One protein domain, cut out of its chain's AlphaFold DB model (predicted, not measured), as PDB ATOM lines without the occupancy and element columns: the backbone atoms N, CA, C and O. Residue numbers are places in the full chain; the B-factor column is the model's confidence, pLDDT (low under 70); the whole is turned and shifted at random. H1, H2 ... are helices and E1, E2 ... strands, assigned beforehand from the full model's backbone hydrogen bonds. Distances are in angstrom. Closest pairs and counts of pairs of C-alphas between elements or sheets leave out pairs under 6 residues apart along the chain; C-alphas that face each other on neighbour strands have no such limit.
ATOM      1  N   ILE A   8     215.392 217.123 284.875       82.88
ATOM      2  CA  ILE A   8     214.140 217.414 284.162       82.88
ATOM      3  C   ILE A   8     214.507 218.162 282.884       82.88
ATOM      4  O   ILE A   8     215.204 219.170 282.950       82.88
ATOM      5  N   PHE A   9     214.038 217.698 281.733       84.44
ATOM      6  CA  PHE A   9     214.255 218.382 280.455       84.44
ATOM      7  C   PHE A   9     213.107 218.075 279.491       84.44
ATOM      8  O   PHE A   9     212.434 217.049 279.636       84.44
ATOM      9  N   ASN A  10     212.859 218.971 278.535       89.75
ATOM     10  CA  ASN A  10     211.871 218.741 277.489       89.75
ATOM     11  C   ASN A  10     212.524 217.960 276.346       89.75
ATOM     12  O   ASN A  10     213.459 218.442 275.713       89.75
ATOM     13  N   VAL A  11     212.010 216.767 276.041       86.44
ATOM     14  CA  VAL A  11     212.575 215.912 274.983       86.44
ATOM     15  C   VAL A  11     212.555 216.583 273.608       86.44
ATOM     16  O   VAL A  11     213.395 216.277 272.761       86.44
ATOM     17  N   LEU A  12     211.635 217.530 273.391       91.12
ATOM     18  CA  LEU A  12     211.530 218.264 272.135       91.12
ATOM     19  C   LEU A  12     212.666 219.270 271.920       91.12
ATOM     20  O   LEU A  12     212.853 219.675 270.780       91.12
ATOM     21  N   GLU A  13     213.429 219.654 272.952       91.88
ATOM     22  CA  GLU A  13     214.537 220.617 272.817       91.88
ATOM     23  C   GLU A  13     215.543 220.169 271.754       91.88
ATOM     24  O   GLU A  13     215.822 220.923 270.826       91.88
ATOM     25  N   HIS A  14     215.979 218.907 271.813       89.81
ATOM     26  CA  HIS A  14     216.897 218.343 270.823       89.81
ATOM     27  C   HIS A  14     216.293 218.292 269.416       89.81
ATOM     28  O   HIS A  14     216.948 218.660 268.450       89.81
ATOM     29  N   LEU A  15     215.025 217.885 269.285       92.31
ATOM     30  CA  LEU A  15     214.389 217.780 267.971       92.31
ATOM     31  C   LEU A  15     214.163 219.156 267.321       92.31
ATOM     32  O   LEU A  15     214.316 219.299 266.110       92.31
ATOM     33  N   VAL A  16     213.792 220.164 268.117       96.69
ATOM     34  CA  VAL A  16     213.653 221.551 267.651       96.69
ATOM     35  C   VAL A  16     215.010 222.101 267.229       96.69
ATOM     36  O   VAL A  16     215.101 222.729 266.175       96.69
ATOM     37  N   GLU A  17     216.054 221.861 268.023       96.50
ATOM     38  CA  GLU A  17     217.419 222.272 267.704       96.50
ATOM     39  C   GLU A  17     217.904 221.632 266.396       96.50
ATOM     40  O   GLU A  17     218.331 222.354 265.496       96.50
ATOM     41  N   ASP A  18     217.749 220.314 266.235       95.25
ATOM     42  CA  ASP A  18     218.136 219.581 265.024       95.25
ATOM     43  C   ASP A  18     217.433 220.128 263.778       95.25
ATOM     44  O   ASP A  18     218.086 220.499 262.801       95.25
ATOM     45  N   ILE A  19     216.102 220.256 263.820       97.00
ATOM     46  CA  ILE A  19     215.326 220.771 262.685       97.00
ATOM     47  C   ILE A  19     215.700 222.229 262.392       97.00
ATOM     48  O   ILE A  19     215.865 222.600 261.231       97.00
ATOM     49  N   THR A  20     215.896 223.062 263.419       98.31
ATOM     50  CA  THR A  20     216.356 224.447 263.226       98.31
ATOM     51  C   THR A  20     217.730 224.471 262.556       98.31
ATOM     52  O   THR A  20     217.954 225.237 261.618       98.31
ATOM     53  N   ASN A  21     218.645 223.601 262.982       97.31
ATOM     54  CA  ASN A  21     219.979 223.492 262.409       97.31
ATOM     55  C   ASN A  21     219.944 223.047 260.944       97.31
ATOM     56  O   ASN A  21     220.663 223.625 260.123       97.31
ATOM     57  N   GLU A  22     219.082 222.090 260.599       96.56
ATOM     58  CA  GLU A  22     218.827 221.673 259.218       96.56
ATOM     59  C   GLU A  22     218.313 222.849 258.370       96.56
ATOM     60  O   GLU A  22     218.878 223.133 257.311       96.56
ATOM     61  N   MET A  23     217.309 223.594 258.854       97.00
ATOM     62  CA  MET A  23     216.749 224.746 258.132       97.00
ATOM     63  C   MET A  23     217.794 225.850 257.917       97.00
ATOM     64  O   MET A  23     217.945 226.364 256.809       97.00
ATOM     65  N   PHE A  24     218.584 226.182 258.943       96.06
ATOM     66  CA  PHE A  24     219.655 227.183 258.837       96.06
ATOM     67  C   PHE A  24     220.806 226.709 257.941       96.06
ATOM     68  O   PHE A  24     221.554 227.529 257.404       96.06
ATOM     69  N   SER A  25     220.962 225.399 257.742       94.62
ATOM     70  CA  SER A  25     221.971 224.814 256.852       94.62
ATOM     71  C   SER A  25     221.554 224.833 255.380       94.62
ATOM     72  O   SER A  25     222.426 224.743 254.514       94.62
ATOM     73  N   MET A  26     220.280 225.096 255.067       93.19
ATOM     74  CA  MET A  26     219.812 225.199 253.683       93.19
ATOM     75  C   MET A  26     220.523 226.324 252.905       93.19
ATOM     76  O   MET A  26     220.720 227.417 253.450       93.19
ATOM     77  N   PRO A  27     220.917 226.106 251.636       88.88
ATOM     78  CA  PRO A  27     221.571 227.133 250.816       88.88
ATOM     79  C   PRO A  27     220.700 228.375 250.583       88.88
ATOM     80  O   PRO A  27     221.211 229.481 250.454       88.88
ATOM     81  N   ASN A  28     219.383 228.186 250.541       88.12
ATOM     82  CA  ASN A  28     218.378 229.207 250.260       88.12
ATOM     83  C   ASN A  28     217.710 229.777 251.522       88.12
ATOM     84  O   ASN A  28     216.634 230.362 251.411       88.12
ATOM     85  N   VAL A  29     218.310 229.603 252.707       92.88
ATOM     86  CA  VAL A  29     217.792 230.226 253.931       92.88
ATOM     87  C   VAL A  29     217.751 231.745 253.754       92.88
ATOM     88  O   VAL A  29     218.756 232.385 253.442       92.88
ATOM     89  N   ASP A  30     216.566 232.321 253.918       92.38
ATOM     90  CA  ASP A  30     216.308 233.736 253.655       92.38
ATOM     91  C   ASP A  30     216.032 234.490 254.960       92.38
ATOM     92  O   ASP A  30     214.996 235.127 255.117       92.38
ATOM     93  N   MET A  31     216.936 234.367 255.935       95.19
ATOM     94  CA  MET A  31     216.902 235.102 257.205       95.19
ATOM     95  C   MET A  31     218.314 235.264 257.783       95.19
ATOM     96  O   MET A  31     219.268 234.668 257.280       95.19
ATOM     97  N   CYS A  32     218.448 236.068 258.841       96.81
ATOM     98  CA  CYS A  32     219.698 236.171 259.590       96.81
ATOM     99  C   CYS A  32     220.052 234.819 260.241       96.81
ATOM    100  O   CYS A  32     219.208 234.193 260.881       96.81
ATOM    101  N   ILE A  33     221.304 234.383 260.094       96.38
ATOM    102  CA  ILE A  33     221.822 233.089 260.562       96.38
ATOM    103  C   ILE A  33     222.691 233.190 261.824       96.38
ATOM    104  O   ILE A  33     223.360 232.219 262.178       96.38
ATOM    105  N   CYS A  34     222.712 234.348 262.492       96.62
ATOM    106  CA  CYS A  34     223.471 234.527 263.729       96.62
ATOM    107  C   CYS A  34     222.921 233.649 264.869       96.62
ATOM    108  O   CYS A  34     221.753 233.243 264.863       96.62
ATOM    109  N   ASP A  35     223.747 233.411 265.888       96.81
ATOM    110  CA  ASP A  35     223.375 232.570 267.032       96.81
ATOM    111  C   ASP A  35     222.155 233.109 267.787       96.81
ATOM    112  O   ASP A  35     221.343 232.331 268.284       96.81
ATOM    113  N   ARG A  36     221.967 234.437 267.819       97.12
ATOM    114  CA  ARG A  36     220.793 235.056 268.448       97.12
ATOM    115  C   ARG A  36     219.504 234.723 267.698       97.12
ATOM    116  O   ARG A  36     218.557 234.264 268.323       97.12
ATOM    117  N   CYS A  37     219.474 234.888 266.373       98.12
ATOM    118  CA  CYS A  37     218.299 234.526 265.574       98.12
ATOM    119  C   CYS A  37     217.996 233.025 265.657       98.12
ATOM    120  O   CYS A  37     216.834 232.640 265.745       98.12
ATOM    121  N   ARG A  38     219.027 232.172 265.679       98.12
ATOM    122  CA  ARG A  38     218.853 230.728 265.884       98.12
ATOM    123  C   ARG A  38     218.219 230.422 267.244       98.12
ATOM    124  O   ARG A  38     217.248 229.674 267.304       98.12
ATOM    125  N   ALA A  39     218.734 231.023 268.317       98.19
ATOM    126  CA  ALA A  39     218.197 230.856 269.666       98.19
ATOM    127  C   ALA A  39     216.751 231.366 269.782       98.19
ATOM    128  O   ALA A  39     215.915 230.687 270.379       98.19
ATOM    129  N   ASP A  40     216.435 232.508 269.165       98.44
ATOM    130  CA  ASP A  40     215.076 233.053 269.125       98.44
ATOM    131  C   ASP A  40     214.105 232.100 268.419       98.44
ATOM    132  O   ASP A  40     213.003 231.876 268.918       98.44
ATOM    133  N   VAL A  41     214.508 231.501 267.291       98.69
ATOM    134  CA  VAL A  41     213.689 230.511 266.570       98.69
ATOM    135  C   VAL A  41     213.412 229.293 267.448       98.69
ATOM    136  O   VAL A  41     212.254 228.893 267.573       98.69
ATOM    137  N   ILE A  42     214.441 228.740 268.097       98.50
ATOM    138  CA  ILE A  42     214.305 227.580 268.991       98.50
ATOM    139  C   ILE A  42     213.358 227.907 270.151       98.50
ATOM    140  O   ILE A  42     212.398 227.173 270.395       98.50
ATOM    141  N   ALA A  43     213.590 229.025 270.843       98.38
ATOM    142  CA  ALA A  43     212.775 229.441 271.979       98.38
ATOM    143  C   ALA A  43     211.316 229.682 271.570       98.38
ATOM    144  O   ALA A  43     210.385 229.245 272.249       98.38
ATOM    145  N   LEU A  44     211.104 230.357 270.440       98.50
ATOM    146  CA  LEU A  44     209.773 230.663 269.942       98.50
ATOM    147  C   LEU A  44     209.027 229.396 269.516       98.50
ATOM    148  O   LEU A  44     207.860 229.262 269.872       98.50
ATOM    149  N   ALA A  45     209.684 228.458 268.833       98.56
ATOM    150  CA  ALA A  45     209.086 227.176 268.467       98.56
ATOM    151  C   ALA A  45     208.708 226.353 269.711       98.56
ATOM    152  O   ALA A  45     207.568 225.909 269.829       98.56
ATOM    153  N   LEU A  46     209.618 226.216 270.685       98.19
ATOM    154  CA  LEU A  46     209.357 225.489 271.935       98.19
ATOM    155  C   LEU A  46     208.174 226.068 272.718       98.19
ATOM    156  O   LEU A  46     207.374 225.306 273.253       98.19
ATOM    157  N   ASN A  47     208.023 227.395 272.739       98.12
ATOM    158  CA  ASN A  47     206.906 228.064 273.411       98.12
ATOM    159  C   ASN A  47     205.536 227.791 272.763       98.12
ATOM    160  O   ASN A  47     204.514 227.999 273.414       98.12
ATOM    161  N   HIS A  48     205.498 227.365 271.497       97.81
ATOM    162  CA  HIS A  48     204.256 227.039 270.783       97.81
ATOM    163  C   HIS A  48     203.975 225.530 270.720       97.81
ATOM    164  O   HIS A  48     202.876 225.126 270.343       97.81
ATOM    165  N   LEU A  49     204.934 224.695 271.123       96.50
ATOM    166  CA  LEU A  49     204.775 223.249 271.207       96.50
ATOM    167  C   LEU A  49     204.271 222.845 272.593       96.50
ATOM    168  O   LEU A  49     204.628 223.443 273.608       96.50
ATOM    169  N   HIS A  50     203.481 221.773 272.661       92.81
ATOM    170  CA  HIS A  50     203.178 221.163 273.952       92.81
ATOM    171  C   HIS A  50     204.453 220.508 274.512       92.81
ATOM    172  O   HIS A  50     204.970 219.572 273.888       92.81
ATOM    173  N   PRO A  51     204.986 220.968 275.659       91.12
ATOM    174  CA  PRO A  51     206.257 220.473 276.155       91.12
ATOM    175  C   PRO A  51     206.124 219.029 276.641       91.12
ATOM    176  O   PRO A  51     205.123 218.642 277.244       91.12
ATOM    177  N   LYS A  52     207.166 218.232 276.411       86.88
ATOM    178  CA  LYS A  52     207.226 216.827 276.824       86.88
ATOM    179  C   LYS A  52     208.385 216.650 277.793       86.88
ATOM    180  O   LYS A  52     209.490 216.284 277.408       86.88
ATOM    181  N   TYR A  53     208.134 216.965 279.058       86.62
ATOM    182  CA  TYR A  53     209.140 216.829 280.105       86.62
ATOM    183  C   TYR A  53     209.276 215.384 280.566       86.62
ATOM    184  O   TYR A  53     208.278 214.720 280.850       86.62
ATOM    185  N   VAL A  54     210.515 214.922 280.703       80.62
ATOM    186  CA  VAL A  54     210.821 213.624 281.309       80.62
ATOM    187  C   VAL A  54     211.919 213.772 282.360       80.62
ATOM    188  O   VAL A  54     212.641 214.769 282.406       80.62
ATOM    189  N   VAL A  55     212.011 212.773 283.239       78.94
ATOM    190  CA  VAL A  55     212.962 212.724 284.355       78.94
ATOM    191  C   VAL A  55     213.773 211.444 284.219       78.94
ATOM    192  O   VAL A  55     213.316 210.378 284.630       78.94
ATOM    193  N   THR A  56     214.938 211.506 283.572       66.75
ATOM    194  CA  THR A  56     215.713 210.294 283.251       66.75
ATOM    195  C   THR A  56     217.229 210.527 283.280       66.75
ATOM    196  O   THR A  56     217.712 211.657 283.325       66.75
ATOM    197  N   GLU A  57     217.987 209.428 283.287       66.75
ATOM    198  CA  GLU A  57     219.427 209.417 283.019       66.75
ATOM    199  C   GLU A  57     219.663 209.695 281.526       66.75
ATOM    200  O   GLU A  57     219.002 209.082 280.686       66.75
ATOM    201  N   LYS A  58     220.605 210.595 281.190       63.12
ATOM    202  CA  LYS A  58     220.806 211.139 279.829       63.12
ATOM    203  C   LYS A  58     220.718 210.108 278.693       63.12
ATOM    204  O   LYS A  58     220.147 210.409 277.655       63.12
ATOM    205  N   GLY A  59     221.239 208.893 278.886       59.91
ATOM    206  CA  GLY A  59     221.231 207.839 277.865       59.91
ATOM    207  C   GLY A  59     219.840 207.328 277.464       59.91
ATOM    208  O   GLY A  59     219.641 206.978 276.307       59.91
ATOM    209  N   ARG A  60     218.853 207.329 278.372       63.53
ATOM    210  CA  ARG A  60     217.480 206.874 278.069       63.53
ATOM    211  C   ARG A  60     216.748 207.844 277.141       63.53
ATOM    212  O   ARG A  60     215.973 207.413 276.298       63.53
ATOM    213  N   ILE A  61     217.033 209.135 277.293       64.44
ATOM    214  CA  ILE A  61     216.486 210.219 276.475       64.44
ATOM    215  C   ILE A  61     216.752 209.946 275.001       64.44
ATOM    216  O   ILE A  61     215.820 209.898 274.210       64.44
ATOM    217  N   PHE A  62     218.024 209.748 274.646       62.25
ATOM    218  CA  PHE A  62     218.450 209.609 273.256       62.25
ATOM    219  C   PHE A  62     217.795 208.401 272.578       62.25
ATOM    220  O   PHE A  62     217.346 208.522 271.442       62.25
ATOM    221  N   SER A  63     217.633 207.284 273.294       62.25
ATOM    222  CA  SER A  63     216.886 206.125 272.788       62.25
ATOM    223  C   SER A  63     215.393 206.405 272.574       62.25
ATOM    224  O   SER A  63     214.789 205.815 271.686       62.25
ATOM    225  N   GLU A  64     214.778 207.303 273.348       63.31
ATOM    226  CA  GLU A  64     213.393 207.743 273.123       63.31
ATOM    227  C   GLU A  64     213.292 208.744 271.957       63.31
ATOM    228  O   GLU A  64     212.321 208.686 271.203       63.31
ATOM    229  N   LEU A  65     214.298 209.602 271.734       66.06
ATOM    230  CA  LEU A  65     214.325 210.519 270.580       66.06
ATOM    231  C   LEU A  65     214.318 209.759 269.243       66.06
ATOM    232  O   LEU A  65     213.655 210.175 268.293       66.06
ATOM    233  N   GLU A  66     214.996 208.609 269.169       62.12
ATOM    234  CA  GLU A  66     214.989 207.741 267.979       62.12
ATOM    235  C   GLU A  66     213.587 207.219 267.622       62.12
ATOM    236  O   GLU A  66     213.339 206.813 266.486       62.12
ATOM    237  N   THR A  67     212.638 207.270 268.561       63.72
ATOM    238  CA  THR A  67     211.266 206.784 268.370       63.72
ATOM    239  C   THR A  67     210.274 207.865 267.942       63.72
ATOM    240  O   THR A  67     209.069 207.599 267.874       63.72
ATOM    241  N   TYR A  68     210.730 209.087 267.640       74.75
ATOM    242  CA  TYR A  68     209.810 210.144 267.234       74.75
ATOM    243  C   TYR A  68     209.013 209.774 265.990       74.75
ATOM    244  O   TYR A  68     209.544 209.533 264.907       74.75
ATOM    245  N   THR A  69     207.693 209.795 266.156       81.75
ATOM    246  CA  THR A  69     206.760 209.570 265.057       81.75
ATOM    247  C   THR A  69     206.888 210.666 263.999       81.75
ATOM    248  O   THR A  69     207.231 211.816 264.292       81.75
ATOM    249  N   PHE A  70     206.544 210.321 262.758       86.94
ATOM    250  CA  PHE A  70     206.473 211.270 261.646       86.94
ATOM    251  C   PHE A  70     205.607 212.497 261.984       86.94
ATOM    252  O   PHE A  70     205.957 213.620 261.630       86.94
ATOM    253  N   GLN A  71     204.517 212.298 262.730       88.00
ATOM    254  CA  GLN A  71     203.611 213.360 263.163       88.00
ATOM    255  C   GLN A  71     204.307 214.384 264.067       88.00
ATOM    256  O   GLN A  71     204.162 215.580 263.836       88.00
ATOM    257  N   ILE A  72     205.100 213.929 265.047       90.50
ATOM    258  CA  ILE A  72     205.842 214.828 265.948       90.50
ATOM    259  C   ILE A  72     206.859 215.648 265.152       90.50
ATOM    260  O   ILE A  72     206.952 216.856 265.340       90.50
ATOM    261  N   ARG A  73     207.596 215.017 264.228       92.56
ATOM    262  CA  ARG A  73     208.557 215.745 263.382       92.56
ATOM    263  C   ARG A  73     207.867 216.788 262.504       92.56
ATOM    264  O   ARG A  73     208.374 217.897 262.385       92.56
ATOM    265  N   ALA A  74     206.715 216.455 261.919       95.25
ATOM    266  CA  ALA A  74     205.939 217.385 261.099       95.25
ATOM    267  C   ALA A  74     205.405 218.579 261.913       95.25
ATOM    268  O   ALA A  74     205.456 219.714 261.442       95.25
ATOM    269  N   GLU A  75     204.932 218.333 263.137       96.31
ATOM    270  CA  GLU A  75     204.483 219.376 264.063       96.31
ATOM    271  C   GLU A  75     205.635 220.317 264.444       96.31
ATOM    272  O   GLU A  75     205.518 221.530 264.275       96.31
ATOM    273  N   VAL A  76     206.779 219.761 264.860       97.31
ATOM    274  CA  VAL A  76     207.972 220.548 265.206       97.31
ATOM    275  C   VAL A  76     208.458 221.368 264.014       97.31
ATOM    276  O   VAL A  76     208.703 222.562 264.160       97.31
ATOM    277  N   LEU A  77     208.547 220.766 262.825       97.81
ATOM    278  CA  LEU A  77     208.925 221.482 261.607       97.81
ATOM    279  C   LEU A  77     207.978 222.656 261.322       97.81
ATOM    280  O   LEU A  77     208.441 223.742 260.980       97.81
ATOM    281  N   SER A  78     206.665 222.465 261.486       98.38
ATOM    282  CA  SER A  78     205.688 223.541 261.291       98.38
ATOM    283  C   SER A  78     205.937 224.719 262.236       98.38
ATOM    284  O   SER A  78     205.920 225.867 261.785       98.38
ATOM    285  N   GLU A  79     206.187 224.454 263.520       98.56
ATOM    286  CA  GLU A  79     206.449 225.510 264.503       98.56
ATOM    287  C   GLU A  79     207.807 226.188 264.297       98.56
ATOM    288  O   GLU A  79     207.894 227.410 264.416       98.56
ATOM    289  N   VAL A  80     208.841 225.446 263.884       98.69
ATOM    290  CA  VAL A  80     210.137 226.029 263.496       98.69
ATOM    291  C   VAL A  80     209.970 226.985 262.315       98.69
ATOM    292  O   VAL A  80     210.427 228.122 262.392       98.69
ATOM    293  N   LEU A  81     209.260 226.589 261.252       98.31
ATOM    294  CA  LEU A  81     209.035 227.457 260.086       98.31
ATOM    295  C   LEU A  81     208.258 228.730 260.453       98.31
ATOM    296  O   LEU A  81     208.632 229.827 260.044       98.31
ATOM    297  N   LYS A  82     207.209 228.614 261.277       98.56
ATOM    298  CA  LYS A  82     206.465 229.780 261.788       98.56
ATOM    299  C   LYS A  82     207.349 230.701 262.630       98.56
ATOM    300  O   LYS A  82     207.215 231.923 262.552       98.56
ATOM    301  N   ALA A  83     208.222 230.129 263.455       98.62
ATOM    302  CA  ALA A  83     209.152 230.889 264.275       98.62
ATOM    303  C   ALA A  83     210.199 231.615 263.417       98.62
ATOM    304  O   ALA A  83     210.463 232.790 263.662       98.62
ATOM    305  N   MET A  84     210.730 230.958 262.382       98.50
ATOM    306  CA  MET A  84     211.651 231.562 261.415       98.50
ATOM    307  C   MET A  84     211.050 232.799 260.747       98.50
ATOM    308  O   MET A  84     211.704 233.838 260.734       98.50
ATOM    309  N   GLU A  85     209.804 232.731 260.266       98.19
ATOM    310  CA  GLU A  85     209.127 233.893 259.664       98.19
ATOM    311  C   GLU A  85     209.007 235.060 260.657       98.19
ATOM    312  O   GLU A  85     209.397 236.187 260.353       98.19
ATOM    313  N   LYS A  86     208.574 234.789 261.896       98.12
ATOM    314  CA  LYS A  86     208.454 235.826 262.937       98.12
ATOM    315  C   LYS A  86     209.800 236.476 263.282       98.12
ATOM    316  O   LYS A  86     209.875 237.696 263.430       98.12
ATOM    317  N   VAL A  87     210.862 235.680 263.424       98.25
ATOM    318  CA  VAL A  87     212.209 236.181 263.754       98.25
ATOM    319  C   VAL A  87     212.823 236.928 262.571       98.25
ATOM    320  O   VAL A  87     213.468 237.954 262.768       98.25
ATOM    321  N   LYS A  88     212.582 236.471 261.338       96.94
ATOM    322  CA  LYS A  88     212.997 237.160 260.110       96.94
ATOM    323  C   LYS A  88     212.395 238.562 260.013       96.94
ATOM    324  O   LYS A  88     213.108 239.503 259.672       96.94
ATOM    325  N   GLU A  89     211.104 238.704 260.303       96.56
ATOM    326  CA  GLU A  89     210.407 239.994 260.256       96.56
ATOM    327  C   GLU A  89     210.902 240.970 261.329       96.56
ATOM    328  O   GLU A  89     211.002 242.177 261.084       96.56
ATOM    329  N   ARG A  90     211.211 240.459 262.527       96.00
ATOM    330  CA  ARG A  90     211.607 241.277 263.675       96.00
ATOM    331  C   ARG A  90     212.707 240.596 264.502       96.00
ATOM    332  O   ARG A  90     212.416 240.087 265.588       96.00
ATOM    333  N   PRO A  91     213.968 240.623 264.037       96.44
ATOM    334  CA  PRO A  91     215.078 240.055 264.790       96.44
ATOM    335  C   PRO A  91     215.312 240.837 266.088       96.44
ATOM    336  O   PRO A  91     215.134 242.057 266.140       96.44
ATOM    337  N   SER A  92     215.754 240.154 267.145       95.12
ATOM    338  CA  SER A  92     216.070 240.764 268.447       95.12
ATOM    339  C   SER A  92     217.468 241.418 268.489       95.12
ATOM    340  O   SER A  92     218.147 241.465 269.521       95.12
ATOM    341  N   HIS A  93     217.933 241.936 267.352       94.88
ATOM    342  CA  HIS A  93     219.190 242.669 267.225       94.88
ATOM    343  C   HIS A  93     219.099 243.765 266.148       94.88
ATOM    344  O   HIS A  93     218.221 243.705 265.280       94.88
ATOM    345  N   PRO A  94     219.993 244.771 266.186       95.06
ATOM    346  CA  PRO A  94     220.132 245.763 265.121       95.06
ATOM    347  C   PRO A  94     220.459 245.122 263.763       95.06
ATOM    348  O   PRO A  94     221.052 244.043 263.701       95.06
ATOM    349  N   LYS A  95     220.100 245.787 262.658       88.69
ATOM    350  CA  LYS A  95     220.304 245.253 261.294       88.69
ATOM    351  C   LYS A  95     221.781 245.070 260.947       88.69
ATOM    352  O   LYS A  95     222.122 244.223 260.130       88.69
ATOM    353  N   GLU A  96     222.639 245.865 261.563       90.62
ATOM    354  CA  GLU A  96     224.087 245.879 261.379       90.62
ATOM    355  C   GLU A  96     224.744 244.602 261.926       90.62
ATOM    356  O   GLU A  96     225.812 244.214 261.465       90.62
ATOM    357  N   GLU A  97     224.087 243.928 262.874       91.44
ATOM    358  CA  GLU A  97     224.522 242.648 263.445       91.44
ATOM    359  C   GLU A  97     223.989 241.437 262.652       91.44
ATOM    360  O   GLU A  97     224.288 240.291 262.994       91.44
ATOM    361  N   SER A  98     223.188 241.655 261.598       92.38
ATOM    362  CA  SER A  98     222.653 240.564 260.781       92.38
ATOM    363  C   SER A  98     223.742 239.868 259.967       92.38
ATOM    364  O   SER A  98     224.468 240.498 259.203       92.38
ATOM    365  N   ILE A  99     223.776 238.538 260.050       92.81
ATOM    366  CA  ILE A  99     224.663 237.677 259.262       92.81
ATOM    367  C   ILE A  99     223.796 236.887 258.285       92.81
ATOM    368  O   ILE A  99     222.864 236.215 258.714       92.81
ATOM    369  N   TYR A 100     224.092 236.940 256.989       90.69
ATOM    370  CA  TYR A 100     223.389 236.171 255.956       90.69
ATOM    371  C   TYR A 100     224.368 235.238 255.247       90.69
ATOM    372  O   TYR A 100     225.562 235.528 255.184       90.69
ATOM    373  N   LYS A 101     223.874 234.130 254.683       85.12
ATOM    374  CA  LYS A 101     224.703 233.323 253.779       85.12
ATOM    375  C   LYS A 101     225.029 234.118 252.523       85.12
ATOM    376  O   LYS A 101     224.155 234.778 251.961       85.12
ATOM    377  N   GLU A 102     226.274 234.010 252.073       76.38
ATOM    378  CA  GLU A 102     226.709 234.542 250.786       76.38
ATOM    379  C   GLU A 102     225.846 233.925 249.678       76.38
ATOM    380  O   GLU A 102     225.877 232.718 249.432       76.38
ATOM    381  N   LYS A 103     225.026 234.750 249.021       65.81
ATOM    382  CA  LYS A 103     224.360 234.350 247.783       65.81
ATOM    383  C   LYS A 103     225.409 234.463 246.674       65.81
ATOM    384  O   LYS A 103     226.050 235.503 246.546       65.81
ATOM    385  N   LEU A 104     225.577 233.409 245.873       59.56
ATOM    386  CA  LEU A 104     226.273 233.499 244.587       59.56
ATOM    387  C   LEU A 104     225.468 234.458 243.713       59.56
ATOM    388  O   LEU A 104     224.439 234.096 243.142       59.56
ATOM    389  N   ILE A 105     225.892 235.710 243.710       61.97
ATOM    390  CA  ILE A 105     225.260 236.778 242.966       61.97
ATOM    391  C   ILE A 105     225.993 236.903 241.631       61.97
ATOM    392  O   ILE A 105     227.201 237.114 241.595       61.97
ATOM    393  N   ASP A 106     225.243 236.781 240.540       71.62
ATOM    394  CA  ASP A 106     225.700 237.157 239.207       71.62
ATOM    395  C   ASP A 106     225.769 238.692 239.147       71.62
ATOM    396  O   ASP A 106     224.745 239.368 238.999       71.62
ATOM    397  N   LEU A 107     226.970 239.229 239.387       71.31
ATOM    398  CA  LEU A 107     227.247 240.668 239.421       71.31
ATOM    399  C   LEU A 107     226.846 241.342 238.104       71.31
ATOM    400  O   LEU A 107     226.270 242.429 238.141       71.31
ATOM    401  N   ASP A 108     227.024 240.652 236.976       75.19
ATOM    402  CA  ASP A 108     226.703 241.173 235.646       75.19
ATOM    403  C   ASP A 108     225.193 241.442 235.512       75.19
ATOM    404  O   ASP A 108     224.768 242.506 235.053       75.19
ATOM    405  N   LYS A 109     224.347 240.527 236.012       74.62
ATOM    406  CA  LYS A 109     222.882 240.722 236.020       74.62
ATOM    407  C   LYS A 109     222.428 241.849 236.945       74.62
ATOM    408  O   LYS A 109     221.400 242.480 236.689       74.62
ATOM    409  N   LEU A 110     223.150 242.087 238.039       78.25
ATOM    410  CA  LEU A 110     222.832 243.162 238.978       78.25
ATOM    411  C   LEU A 110     223.202 244.527 238.408       78.25
ATOM    412  O   LEU A 110     222.401 245.457 238.508       78.25
ATOM    413  N   GLU A 111     224.358 244.633 237.755       79.12
ATOM    414  CA  GLU A 111     224.766 245.842 237.041       79.12
ATOM    415  C   GLU A 111     223.785 246.186 235.916       79.12
ATOM    416  O   GLU A 111     223.341 247.332 235.814       79.12
ATOM    417  N   GLU A 112     223.349 245.201 235.122       79.56
ATOM    418  CA  GLU A 112     222.298 245.415 234.122       79.56
ATOM    419  C   GLU A 112     220.992 245.916 234.749       79.56
ATOM    420  O   GLU A 112     220.376 246.856 234.237       79.56
ATOM    421  N   HIS A 113     220.563 245.332 235.872       77.31
ATOM    422  CA  HIS A 113     219.345 245.760 236.556       77.31
ATOM    423  C   HIS A 113     219.438 247.211 237.053       77.31
ATOM    424  O   HIS A 113     218.520 247.999 236.816       77.31
ATOM    425  N   PHE A 114     220.555 247.595 237.681       82.75
ATOM    426  CA  PHE A 114     220.788 248.967 238.143       82.75
ATOM    427  C   PHE A 114     220.830 249.975 236.991       82.75
ATOM    428  O   PHE A 114     220.175 251.018 237.062       82.75
ATOM    429  N   ASN A 115     221.529 249.645 235.904       81.88
ATOM    430  CA  ASN A 115     221.613 250.498 234.718       81.88
ATOM    431  C   ASN A 115     220.235 250.721 234.073       81.88
ATOM    432  O   ASN A 115     219.918 251.820 233.617       81.88
ATOM    433  N   ASN A 116     219.385 249.694 234.068       78.88
ATOM    434  CA  ASN A 116     218.022 249.790 233.545       78.88
ATOM    435  C   ASN A 116     217.089 250.625 234.440       78.88
ATOM    436  O   ASN A 116     216.171 251.264 233.925       78.88
ATOM    437  N   LEU A 117     217.317 250.653 235.756       77.88
ATOM    438  CA  LEU A 117     216.579 251.518 236.684       77.88
ATOM    439  C   LEU A 117     216.964 252.994 236.527       77.88
ATOM    440  O   LEU A 117     216.087 253.852 236.581       77.88
ATOM    441  N   GLN A 118     218.244 253.298 236.291       76.31
ATOM    442  CA  GLN A 118     218.701 254.673 236.055       76.31
ATOM    443  C   GLN A 118     218.136 255.244 234.750       76.31
ATOM    444  O   GLN A 118     217.604 256.347 234.753       76.31
ATOM    445  N   LYS A 119     218.118 254.449 233.671       70.06
ATOM    446  CA  LYS A 119     217.535 254.840 232.371       70.06
ATOM    447  C   LYS A 119     216.019 255.070 232.382       70.06
ATOM    448  O   LYS A 119     215.483 255.547 231.392       70.06
ATOM    449  N   LYS A 120     215.313 254.669 233.443       58.44
ATOM    450  CA  LYS A 120     213.857 254.839 233.575       58.44
ATOM    451  C   LYS A 120     213.457 256.140 234.274       58.44
ATOM    452  O   LYS A 120     212.264 256.429 234.334       58.44
TER     453      LYS A 120
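What this domain is: This is residues 8 to 120 of the 122 residues of the protein "Competence protein" of Marinitoga sp. 1197 (UniProt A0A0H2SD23). Three crossed helices, H1, H2 and H4, make a core in which each touches the other two; a short strand pair, E1 and E2, and helix H3 sit at one end, while residues 104 to 120, with H5, stick out free as an arm at the other. The printed part has 113 residues and is mostly helix, with five named helices and two named strands in the order E1 H1 H2 E2 H3 H4 H5; the sheet, E1 - E2, is antiparallel. It is loose, with a radius of gyration of the C-alphas of 18.9 A, and spans 67 by 26 by 21 A; without the arm the body spans 43 by 23 by 21 A.

How they stand to each other: Begin at E1, residues 8 to 10, whose antiparallel neighbour is E2, residues 53 to 56; N 54 and O 9, 3.1 A apart, are within hydrogen-bond range. H1, residues 12 to 25, and H2, residues 35 to 48, touch as a helical hairpin, opposite ways at a steep tilt of 45 degrees; their closest C-alphas, Val 16 and Ile 42, are 6.2 A apart. H3, residues 58 to 65, is close to but not clearly touching H1, the closest C-alphas, Leu 15 and Leu 65, being 7.7 A apart. H4, residues 70 to 89, touches H2, closest at the C-alphas of Ala 45 and Glu 79, 5.0 A. With residues 73 to 80 alone H4 touches H1, closest at the C-alphas of Val 16 and Val 76, 6.3 A. H5, residues 107 to 118, touches no helix. Every O i to N i+4 pair is within hydrogen-bond range in H1, H2, H4 and H5, and 2 of 4 in H3.

Where its parts are: Find C-alpha 8 at (214.140, 217.414, 284.162), where E1 begins. H1 runs 19.6 A, H2 20.3 A, and H4 29.0 A from C-alpha 70 at (206.473, 211.270, 261.646). H5 ends at C-alpha 118, (218.701, 254.673, 236.055).

The domain as a whole: The C-alphas farthest apart, Glu 57 and Lys 119, are 68.1 A apart. The printed part has no cut; the link from H4 to H5, residues 90 to 106, is long. Look for pLDDT under 70 at residues 56 to 67, 103 to 105 and 120.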